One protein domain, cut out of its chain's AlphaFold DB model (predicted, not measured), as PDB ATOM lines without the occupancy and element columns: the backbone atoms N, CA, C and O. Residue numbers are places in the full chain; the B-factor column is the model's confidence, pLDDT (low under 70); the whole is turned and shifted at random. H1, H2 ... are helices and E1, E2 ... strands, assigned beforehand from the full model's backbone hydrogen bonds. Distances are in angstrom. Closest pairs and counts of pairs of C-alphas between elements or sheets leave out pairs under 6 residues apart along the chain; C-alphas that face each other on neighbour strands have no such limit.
ATOM      1  N   GLY A  29       2.809 149.766  68.594       92.00
ATOM      2  CA  GLY A  29       4.220 149.703  68.940       92.00
ATOM      3  C   GLY A  29       4.682 148.334  69.425       92.00
ATOM      4  O   GLY A  29       3.970 147.633  70.148       92.00
ATOM      5  N   VAL A  30       5.915 147.985  69.058       89.75
ATOM      6  CA  VAL A  30       6.633 146.791  69.520       89.75
ATOM      7  C   VAL A  30       7.945 147.194  70.145       89.75
ATOM      8  O   VAL A  30       8.736 147.886  69.509       89.75
ATOM      9  N   GLN A  31       8.211 146.681  71.341       88.00
ATOM     10  CA  GLN A  31       9.544 146.712  71.920       88.00
ATOM     11  C   GLN A  31      10.206 145.348  71.731       88.00
ATOM     12  O   GLN A  31       9.648 144.325  72.120       88.00
ATOM     13  N   ASP A  32      11.390 145.345  71.131       85.44
ATOM     14  CA  ASP A  32      12.255 144.175  71.063       85.44
ATOM     15  C   ASP A  32      13.136 144.124  72.324       85.44
ATOM     16  O   ASP A  32      13.995 144.990  72.495       85.44
ATOM     17  N   PRO A  33      12.954 143.134  73.218       78.69
ATOM     18  CA  PRO A  33      13.690 143.064  74.476       78.69
ATOM     19  C   PRO A  33      15.155 142.643  74.299       78.69
ATOM     20  O   PRO A  33      15.941 142.801  75.229       78.69
ATOM     21  N   PHE A  34      15.538 142.098  73.139       83.75
ATOM     22  CA  PHE A  34      16.909 141.650  72.883       83.75
ATOM     23  C   PHE A  34      17.797 142.774  72.356       83.75
ATOM     24  O   PHE A  34      19.011 142.745  72.550       83.75
ATOM     25  N   THR A  35      17.196 143.755  71.683       85.94
ATOM     26  CA  THR A  35      17.912 144.882  71.067       85.94
ATOM     27  C   THR A  35      17.541 146.239  71.664       85.94
ATOM     28  O   THR A  35      18.084 147.250  71.231       85.94
ATOM     29  N   ASP A  36      16.597 146.268  72.612       82.62
ATOM     30  CA  ASP A  36      15.952 147.468  73.168       82.62
ATOM     31  C   ASP A  36      15.381 148.420  72.094       82.62
ATOM     32  O   ASP A  36      15.165 149.613  72.308       82.62
ATOM     33  N   SER A  37      15.126 147.890  70.893       87.62
ATOM     34  CA  SER A  37      14.595 148.666  69.777       87.62
ATOM     35  C   SER A  37      13.086 148.832  69.910       87.62
ATOM     36  O   SER A  37      12.361 147.871  70.173       87.62
ATOM     37  N   GLN A  38      12.598 150.048  69.663       89.00
ATOM     38  CA  GLN A  38      11.170 150.354  69.602       89.00
ATOM     39  C   GLN A  38      10.742 150.589  68.155       89.00
ATOM     40  O   GLN A  38      11.283 151.450  67.460       89.00
ATOM     41  N   TYR A  39       9.749 149.828  67.710       89.19
ATOM     42  CA  TYR A  39       9.161 149.934  66.382       89.19
ATOM     43  C   TYR A  39       7.753 150.496  66.499       89.19
ATOM     44  O   TYR A  39       6.951 149.973  67.266       89.19
ATOM     45  N   TYR A  40       7.449 151.520  65.706       91.12
ATOM     46  CA  TYR A  40       6.151 152.185  65.694       91.12
ATOM     47  C   TYR A  40       5.486 152.011  64.335       91.12
ATOM     48  O   TYR A  40       6.137 152.204  63.309       91.12
ATOM     49  N   MET A  41       4.204 151.652  64.341       92.50
ATOM     50  CA  MET A  41       3.433 151.360  63.132       92.50
ATOM     51  C   MET A  41       2.116 152.134  63.122       92.50
ATOM     52  O   MET A  41       1.528 152.433  64.172       92.50
ATOM     53  N   SER A  42       1.650 152.466  61.923       92.06
ATOM     54  CA  SER A  42       0.416 153.227  61.740       92.06
ATOM     55  C   SER A  42      -0.805 152.316  61.653       92.06
ATOM     56  O   SER A  42      -1.874 152.722  62.105       92.06
ATOM     57  N   THR A  43      -0.633 151.088  61.152       94.81
ATOM     58  CA  THR A  43      -1.728 150.132  60.926       94.81
ATOM     59  C   THR A  43      -1.536 148.795  61.648       94.81
ATOM     60  O   THR A  43      -0.419 148.368  61.960       94.81
ATOM     61  N   ALA A  44      -2.647 148.101  61.887       94.94
ATOM     62  CA  ALA A  44      -2.693 146.781  62.501       94.94
ATOM     63  C   ALA A  44      -1.940 145.718  61.686       94.94
ATOM     64  O   ALA A  44      -1.263 144.873  62.264       94.94
ATOM     65  N   ASN A  45      -2.012 145.757  60.356       94.88
ATOM     66  CA  ASN A  45      -1.342 144.793  59.484       94.88
ATOM     67  C   ASN A  45       0.181 144.953  59.517       94.88
ATOM     68  O   ASN A  45       0.894 143.953  59.583       94.88
ATOM     69  N   GLU A  46       0.688 146.189  59.501       93.50
ATOM     70  CA  GLU A  46       2.126 146.464  59.663       93.50
ATOM     71  C   GLU A  46       2.632 145.953  61.012       93.50
ATOM     72  O   GLU A  46       3.699 145.346  61.109       93.50
ATOM     73  N   MET A  47       1.824 146.171  62.048       93.94
ATOM     74  CA  MET A  47       2.083 145.690  63.391       93.94
ATOM     75  C   MET A  47       2.118 144.154  63.431       93.94
ATOM     76  O   MET A  47       3.138 143.589  63.817       93.94
ATOM     77  N   ILE A  48       1.079 143.456  62.959       94.12
ATOM     78  CA  ILE A  48       1.054 141.983  62.906       94.12
ATOM     79  C   ILE A  48       2.276 141.441  62.159       94.12
ATOM     80  O   ILE A  48       2.982 140.590  62.695       94.12
ATOM     81  N   ALA A  49       2.578 141.974  60.972       93.19
ATOM     82  CA  ALA A  49       3.729 141.539  60.188       93.19
ATOM     83  C   ALA A  49       5.047 141.700  60.965       93.19
ATOM     84  O   ALA A  49       5.918 140.830  60.908       93.19
ATOM     85  N   LYS A  50       5.188 142.789  61.731       92.19
ATOM     86  CA  LYS A  50       6.361 143.024  62.574       92.19
ATOM     87  C   LYS A  50       6.418 142.089  63.782       92.19
ATOM     88  O   LYS A  50       7.500 141.602  64.101       92.19
ATOM     89  N   ALA A  51       5.290 141.830  64.441       92.31
ATOM     90  CA  ALA A  51       5.214 140.874  65.544       92.31
ATOM     91  C   ALA A  51       5.559 139.457  65.073       92.31
ATOM     92  O   ALA A  51       6.382 138.800  65.705       92.31
ATOM     93  N   ASP A  52       5.009 139.025  63.937       92.38
ATOM     94  CA  ASP A  52       5.296 137.717  63.347       92.38
ATOM     95  C   ASP A  52       6.776 137.607  62.935       92.38
ATOM     96  O   ASP A  52       7.414 136.594  63.217       92.38
ATOM     97  N   GLN A  53       7.366 138.666  62.358       92.81
ATOM     98  CA  GLN A  53       8.803 138.720  62.043       92.81
ATOM     99  C   GLN A  53       9.683 138.517  63.289       92.81
ATOM    100  O   GLN A  53      10.736 137.888  63.200       92.81
ATOM    101  N   LEU A  54       9.280 139.083  64.429       91.56
ATOM    102  CA  LEU A  54      10.032 139.027  65.684       91.56
ATOM    103  C   LEU A  54       9.654 137.826  66.569       91.56
ATOM    104  O   LEU A  54      10.279 137.612  67.605       91.56
ATOM    105  N   GLY A  55       8.651 137.032  66.179       91.81
ATOM    106  CA  GLY A  55       8.154 135.904  66.969       91.81
ATOM    107  C   GLY A  55       7.401 136.317  68.239       91.81
ATOM    108  O   GLY A  55       7.392 135.572  69.220       91.81
ATOM    109  N   PHE A  56       6.787 137.501  68.259       92.06
ATOM    110  CA  PHE A  56       6.066 138.013  69.424       92.06
ATOM    111  C   PHE A  56       4.575 137.694  69.375       92.06
ATOM    112  O   PHE A  56       3.932 137.751  68.333       92.06
ATOM    113  N   ILE A  57       4.011 137.427  70.554       92.94
ATOM    114  CA  ILE A  57       2.576 137.163  70.757       92.94
ATOM    115  C   ILE A  57       1.861 138.305  71.489       92.94
ATOM    116  O   ILE A  57       0.702 138.171  71.873       92.94
ATOM    117  N   ARG A  58       2.560 139.419  71.742       92.88
ATOM    118  CA  ARG A  58       2.037 140.564  72.489       92.88
ATOM    119  C   ARG A  58       2.722 141.854  72.048       92.88
ATOM    120  O   ARG A  58       3.926 141.852  71.812       92.88
ATOM    121  N   PHE A  59       1.969 142.944  71.955       94.25
ATOM    122  CA  PHE A  59       2.476 144.276  71.623       94.25
ATOM    123  C   PHE A  59       1.606 145.379  72.244       94.25
ATOM    124  O   PHE A  59       0.632 145.091  72.945       94.25
ATOM    125  N   GLN A  60       1.980 146.642  72.035       94.38
ATOM    126  CA  GLN A  60       1.266 147.806  72.560       94.38
ATOM    127  C   GLN A  60       0.386 148.457  71.488       94.38
ATOM    128  O   GLN A  60       0.813 148.668  70.353       94.38
ATOM    129  N   GLY A  61      -0.838 148.818  71.866       92.62
ATOM    130  CA  GLY A  61      -1.708 149.715  71.109       92.62
ATOM    131  C   GLY A  61      -1.823 151.068  71.801       92.62
ATOM    132  O   GLY A  61      -1.930 151.131  73.029       92.62
ATOM    133  N   TYR A  62      -1.845 152.140  71.015       91.44
ATOM    134  CA  TYR A  62      -1.938 153.516  71.490       91.44
ATOM    135  C   TYR A  62      -3.258 154.149  71.061       91.44
ATOM    136  O   TYR A  62      -3.623 154.166  69.883       91.44
ATOM    137  N   THR A  63      -3.964 154.731  72.024       87.94
ATOM    138  CA  THR A  63      -5.074 155.643  71.727       87.94
ATOM    139  C   THR A  63      -4.552 156.951  71.118       87.94
ATOM    140  O   THR A  63      -3.351 157.232  71.136       87.94
ATOM    141  N   ALA A  64      -5.452 157.787  70.588       85.56
ATOM    142  CA  ALA A  64      -5.104 159.130  70.112       85.56
ATOM    143  C   ALA A  64      -4.389 159.970  71.164       85.56
ATOM    144  O   ALA A  64      -3.387 160.611  70.850       85.56
ATOM    145  N   ASP A  65      -4.809 159.852  72.415       86.56
ATOM    146  CA  ASP A  65      -4.258 160.621  73.526       86.56
ATOM    147  C   ASP A  65      -3.047 159.930  74.171       86.56
ATOM    148  O   ASP A  65      -2.672 160.230  75.300       86.56
ATOM    149  N   ARG A  66      -2.411 158.998  73.443       82.12
ATOM    150  CA  ARG A  66      -1.211 158.240  73.847       82.12
ATOM    151  C   ARG A  66      -1.415 157.287  75.026       82.12
ATOM    152  O   ARG A  66      -0.438 156.721  75.511       82.12
ATOM    153  N   ALA A  67      -2.652 157.050  75.464       90.62
ATOM    154  CA  ALA A  67      -2.914 155.998  76.442       90.62
ATOM    155  C   ALA A  67      -2.530 154.636  75.846       90.62
ATOM    156  O   ALA A  67      -2.912 154.321  74.713       90.62
ATOM    157  N   VAL A  68      -1.763 153.865  76.614       92.12
ATOM    158  CA  VAL A  68      -1.203 152.574  76.209       92.12
ATOM    159  C   VAL A  68      -2.144 151.455  76.634       92.12
ATOM    160  O   VAL A  68      -2.693 151.472  77.732       92.12
ATOM    161  N   SER A  69      -2.303 150.464  75.767       92.62
ATOM    162  CA  SER A  69      -3.053 149.235  76.025       92.62
ATOM    163  C   SER A  69      -2.280 148.036  75.498       92.62
ATOM    164  O   SER A  69      -1.503 148.180  74.549       92.62
ATOM    165  N   GLN A  70      -2.470 146.863  76.097       94.56
ATOM    166  CA  GLN A  70      -1.800 145.658  75.637       94.56
ATOM    167  C   GLN A  70      -2.688 144.888  74.662       94.56
ATOM    168  O   GLN A  70      -3.902 144.792  74.834       94.56
ATOM    169  N   ILE A  71      -2.069 144.369  73.603       95.75
ATOM    170  CA  ILE A  71      -2.721 143.566  72.571       95.75
ATOM    171  C   ILE A  71      -1.986 142.235  72.498       95.75
ATOM    172  O   ILE A  71      -0.760 142.204  72.388       95.75
ATOM    173  N   SER A  72      -2.728 141.139  72.600       95.44
ATOM    174  CA  SER A  72      -2.200 139.782  72.758       95.44
ATOM    175  C   SER A  72      -2.820 138.849  71.732       95.44
ATOM    176  O   SER A  72      -3.980 139.024  71.368       95.44
ATOM    177  N   LYS A  73      -2.068 137.842  71.292       95.12
ATOM    178  CA  LYS A  73      -2.584 136.771  70.442       95.12
ATOM    179  C   LYS A  73      -3.209 135.686  71.324       95.12
ATOM    180  O   LYS A  73      -2.490 135.024  72.070       95.12
ATOM    181  N   ILE A  74      -4.526 135.527  71.254       91.12
ATOM    182  CA  ILE A  74      -5.332 134.565  72.019       91.12
ATOM    183  C   ILE A  74      -6.063 133.685  71.005       91.12
ATOM    184  O   ILE A  74      -6.734 134.203  70.122       91.12
ATOM    185  N   ASP A  75      -5.864 132.366  71.072       88.81
ATOM    186  CA  ASP A  75      -6.471 131.387  70.149       88.81
ATOM    187  C   ASP A  75      -6.312 131.727  68.652       88.81
ATOM    188  O   ASP A  75      -7.138 131.388  67.809       88.81
ATOM    189  N   GLY A  76      -5.200 132.382  68.304       89.25
ATOM    190  CA  GLY A  76      -4.880 132.795  66.935       89.25
ATOM    191  C   GLY A  76      -5.362 134.196  66.553       89.25
ATOM    192  O   GLY A  76      -4.890 134.723  65.546       89.25
ATOM    193  N   GLU A  77      -6.198 134.835  67.370       93.12
ATOM    194  CA  GLU A  77      -6.716 136.186  67.145       93.12
ATOM    195  C   GLU A  77      -5.994 137.229  68.002       93.12
ATOM    196  O   GLU A  77      -5.627 136.987  69.148       93.12
ATOM    197  N   TRP A  78      -5.776 138.423  67.450       95.62
ATOM    198  CA  TRP A  78      -5.185 139.535  68.192       95.62
ATOM    199  C   TRP A  78      -6.276 140.337  68.899       95.62
ATOM    200  O   TRP A  78      -7.136 140.927  68.244       95.62
ATOM    201  N   MET A  79      -6.212 140.395  70.227       96.00
ATOM    202  CA  MET A  79      -7.209 141.045  71.076       96.00
ATOM    203  C   MET A  79      -6.561 142.013  72.058       96.00
ATOM    204  O   MET A  79      -5.490 141.743  72.607       96.00
ATOM    205  N   ARG A  80      -7.228 143.139  72.298       94.06
ATOM    206  CA  ARG A  80      -6.873 144.080  73.358       94.06
ATOM    207  C   ARG A  80      -7.484 143.643  74.687       94.06
ATOM    208  O   ARG A  80      -8.498 142.954  74.710       94.06
ATOM    209  N   ASP A  81      -6.890 144.091  75.789       89.56
ATOM    210  CA  ASP A  81      -7.349 143.771  77.150       89.56
ATOM    211  C   ASP A  81      -8.826 144.144  77.430       89.56
ATOM    212  O   ASP A  81      -9.428 143.603  78.353       89.56
ATOM    213  N   ASP A  82      -9.435 145.040  76.641       89.44
ATOM    214  CA  ASP A  82     -10.860 145.399  76.733       89.44
ATOM    215  C   ASP A  82     -11.793 144.488  75.913       89.44
ATOM    216  O   ASP A  82     -12.979 144.781  75.772       89.44
ATOM    217  N   GLY A  83     -11.266 143.393  75.358       91.06
ATOM    218  CA  GLY A  83     -12.019 142.399  74.596       91.06
ATOM    219  C   GLY A  83     -12.250 142.759  73.130       91.06
ATOM    220  O   GLY A  83     -12.837 141.956  72.409       91.06
ATOM    221  N   LYS A  84     -11.782 143.921  72.659       94.19
ATOM    222  CA  LYS A  84     -11.877 144.279  71.239       94.19
ATOM    223  C   LYS A  84     -10.824 143.548  70.422       94.19
ATOM    224  O   LYS A  84      -9.643 143.518  70.784       94.19
ATOM    225  N   THR A  85     -11.238 143.023  69.279       95.44
ATOM    226  CA  THR A  85     -10.316 142.492  68.281       95.44
ATOM    227  C   THR A  85      -9.504 143.624  67.658       95.44
ATOM    228  O   THR A  85      -9.929 144.781  67.570       95.44
ATOM    229  N   LEU A  86      -8.313 143.291  67.172       94.38
ATOM    230  CA  LEU A  86      -7.468 144.252  66.478       94.38
ATOM    231  C   LEU A  86      -8.144 144.814  65.216       94.38
ATOM    232  O   LEU A  86      -7.953 145.987  64.896       94.38
ATOM    233  N   ALA A  87      -8.960 144.002  64.537       94.25
ATOM    234  CA  ALA A  87      -9.738 144.424  63.377       94.25
ATOM    235  C   ALA A  87     -10.773 145.503  63.741       94.25
ATOM    236  O   ALA A  87     -10.865 146.512  63.045       94.25
ATOM    237  N   GLU A  88     -11.495 145.346  64.854       95.75
ATOM    238  CA  GLU A  88     -12.437 146.364  65.344       95.75
ATOM    239  C   GLU A  88     -11.726 147.666  65.725       95.75
ATOM    240  O   GLU A  88     -12.204 148.755  65.404       95.75
ATOM    241  N   ILE A  89     -10.563 147.570  66.377       95.38
ATOM    242  CA  ILE A  89      -9.756 148.745  66.739       95.38
ATOM    243  C   ILE A  89      -9.300 149.488  65.479       95.38
ATOM    244  O   ILE A  89      -9.447 150.708  65.405       95.38
TER     245      ILE A  89
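What this domain is: This is residues 29 to 89 of the 199 residues of an uncharacterized protein of Methylobacter sp (UniProt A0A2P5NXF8). A small three-stranded antiparallel sheet, E3 E4 E5, has two helices on one face and no named helix on the other, and a separate two-stranded hairpin, E1 and E2, extends to the side from near its edge strand E3. H1 covers part of both, with residues over the E1-E2 hairpin and over E3, while short H2 sits on the same face beside E5. The 61 printed residues hold two named helices and five named strands in the order E1 E2 H1 E3 E4 E5 H2, a mixed class. The larger sheet has the order E3 - E4 - E5. The whole is compact, with a radius of gyration of the C-alphas of 11.0 A, and spans 30 by 29 by 17 A.

How they stand to each other: Start at E1, residues 29 to 32, and E2, residues 37 to 41, an antiparallel hairpin at 158 degrees; find N 30 and O 39 within hydrogen-bond range at 2.9 A. Next comes H1, residues 44 to 54, whose closest C-alphas to E1 are Met 47 and Gly 29, 7.2 A apart. E3, residues 58 to 62, comes near E1 at the C-alphas of Gln 60 and Gly 29, 5.0 A apart. E4, residues 68 to 74, and E5, residues 77 to 80, complete a meander, each strand the antiparallel neighbour of the one before. Look for N 61 and O 69 at 2.8 A between E3 and E4, and for N 72 and O 79 at 2.8 A between E4 and E5. H1 is on this sheet at a height of 9.6 A, over E3, and only just slantwise to the strands, at 33 degrees to E3 on the local plane. H2, residues 86 to 89, is on the same face, over none of the strands, at a height of 4.4 A, only just above the sheet's level; the closest C-alphas of H2 and E5 are Leu 86 and Trp 78, 5.5 A apart. H1 and H2 are close but not clearly touching, with C-alphas 44 and 86 at 6.7 A. E2 and E5 are apart. In H1 every O i to N i+4 pair is within hydrogen-bond range; H2 is too short for such a pair, and its one O i to N i+3 pair is within range.

Where its parts are: Find C-alpha 29 at (4.220, 149.703, 68.940), where E1 begins its 10.0 A; E2 then covers 13.3 A. H1 starts at C-alpha 44, (-2.693, 146.781, 62.501), and runs 15.2 A to C-alpha 54. E3 measures 13.6 A, E4 18.9 A and E5 10.0 A. H2 is 5.0 A long and ends at C-alpha 89, (-9.756, 148.745, 66.739).

The domain as a whole: The two C-alphas farthest apart, those of Thr 35 and Glu 88, are 30.9 A from each other. The printed part has no cut, and each of its links between named elements is tight. Its mean pLDDT is 91.4, and no printed residue is under 70.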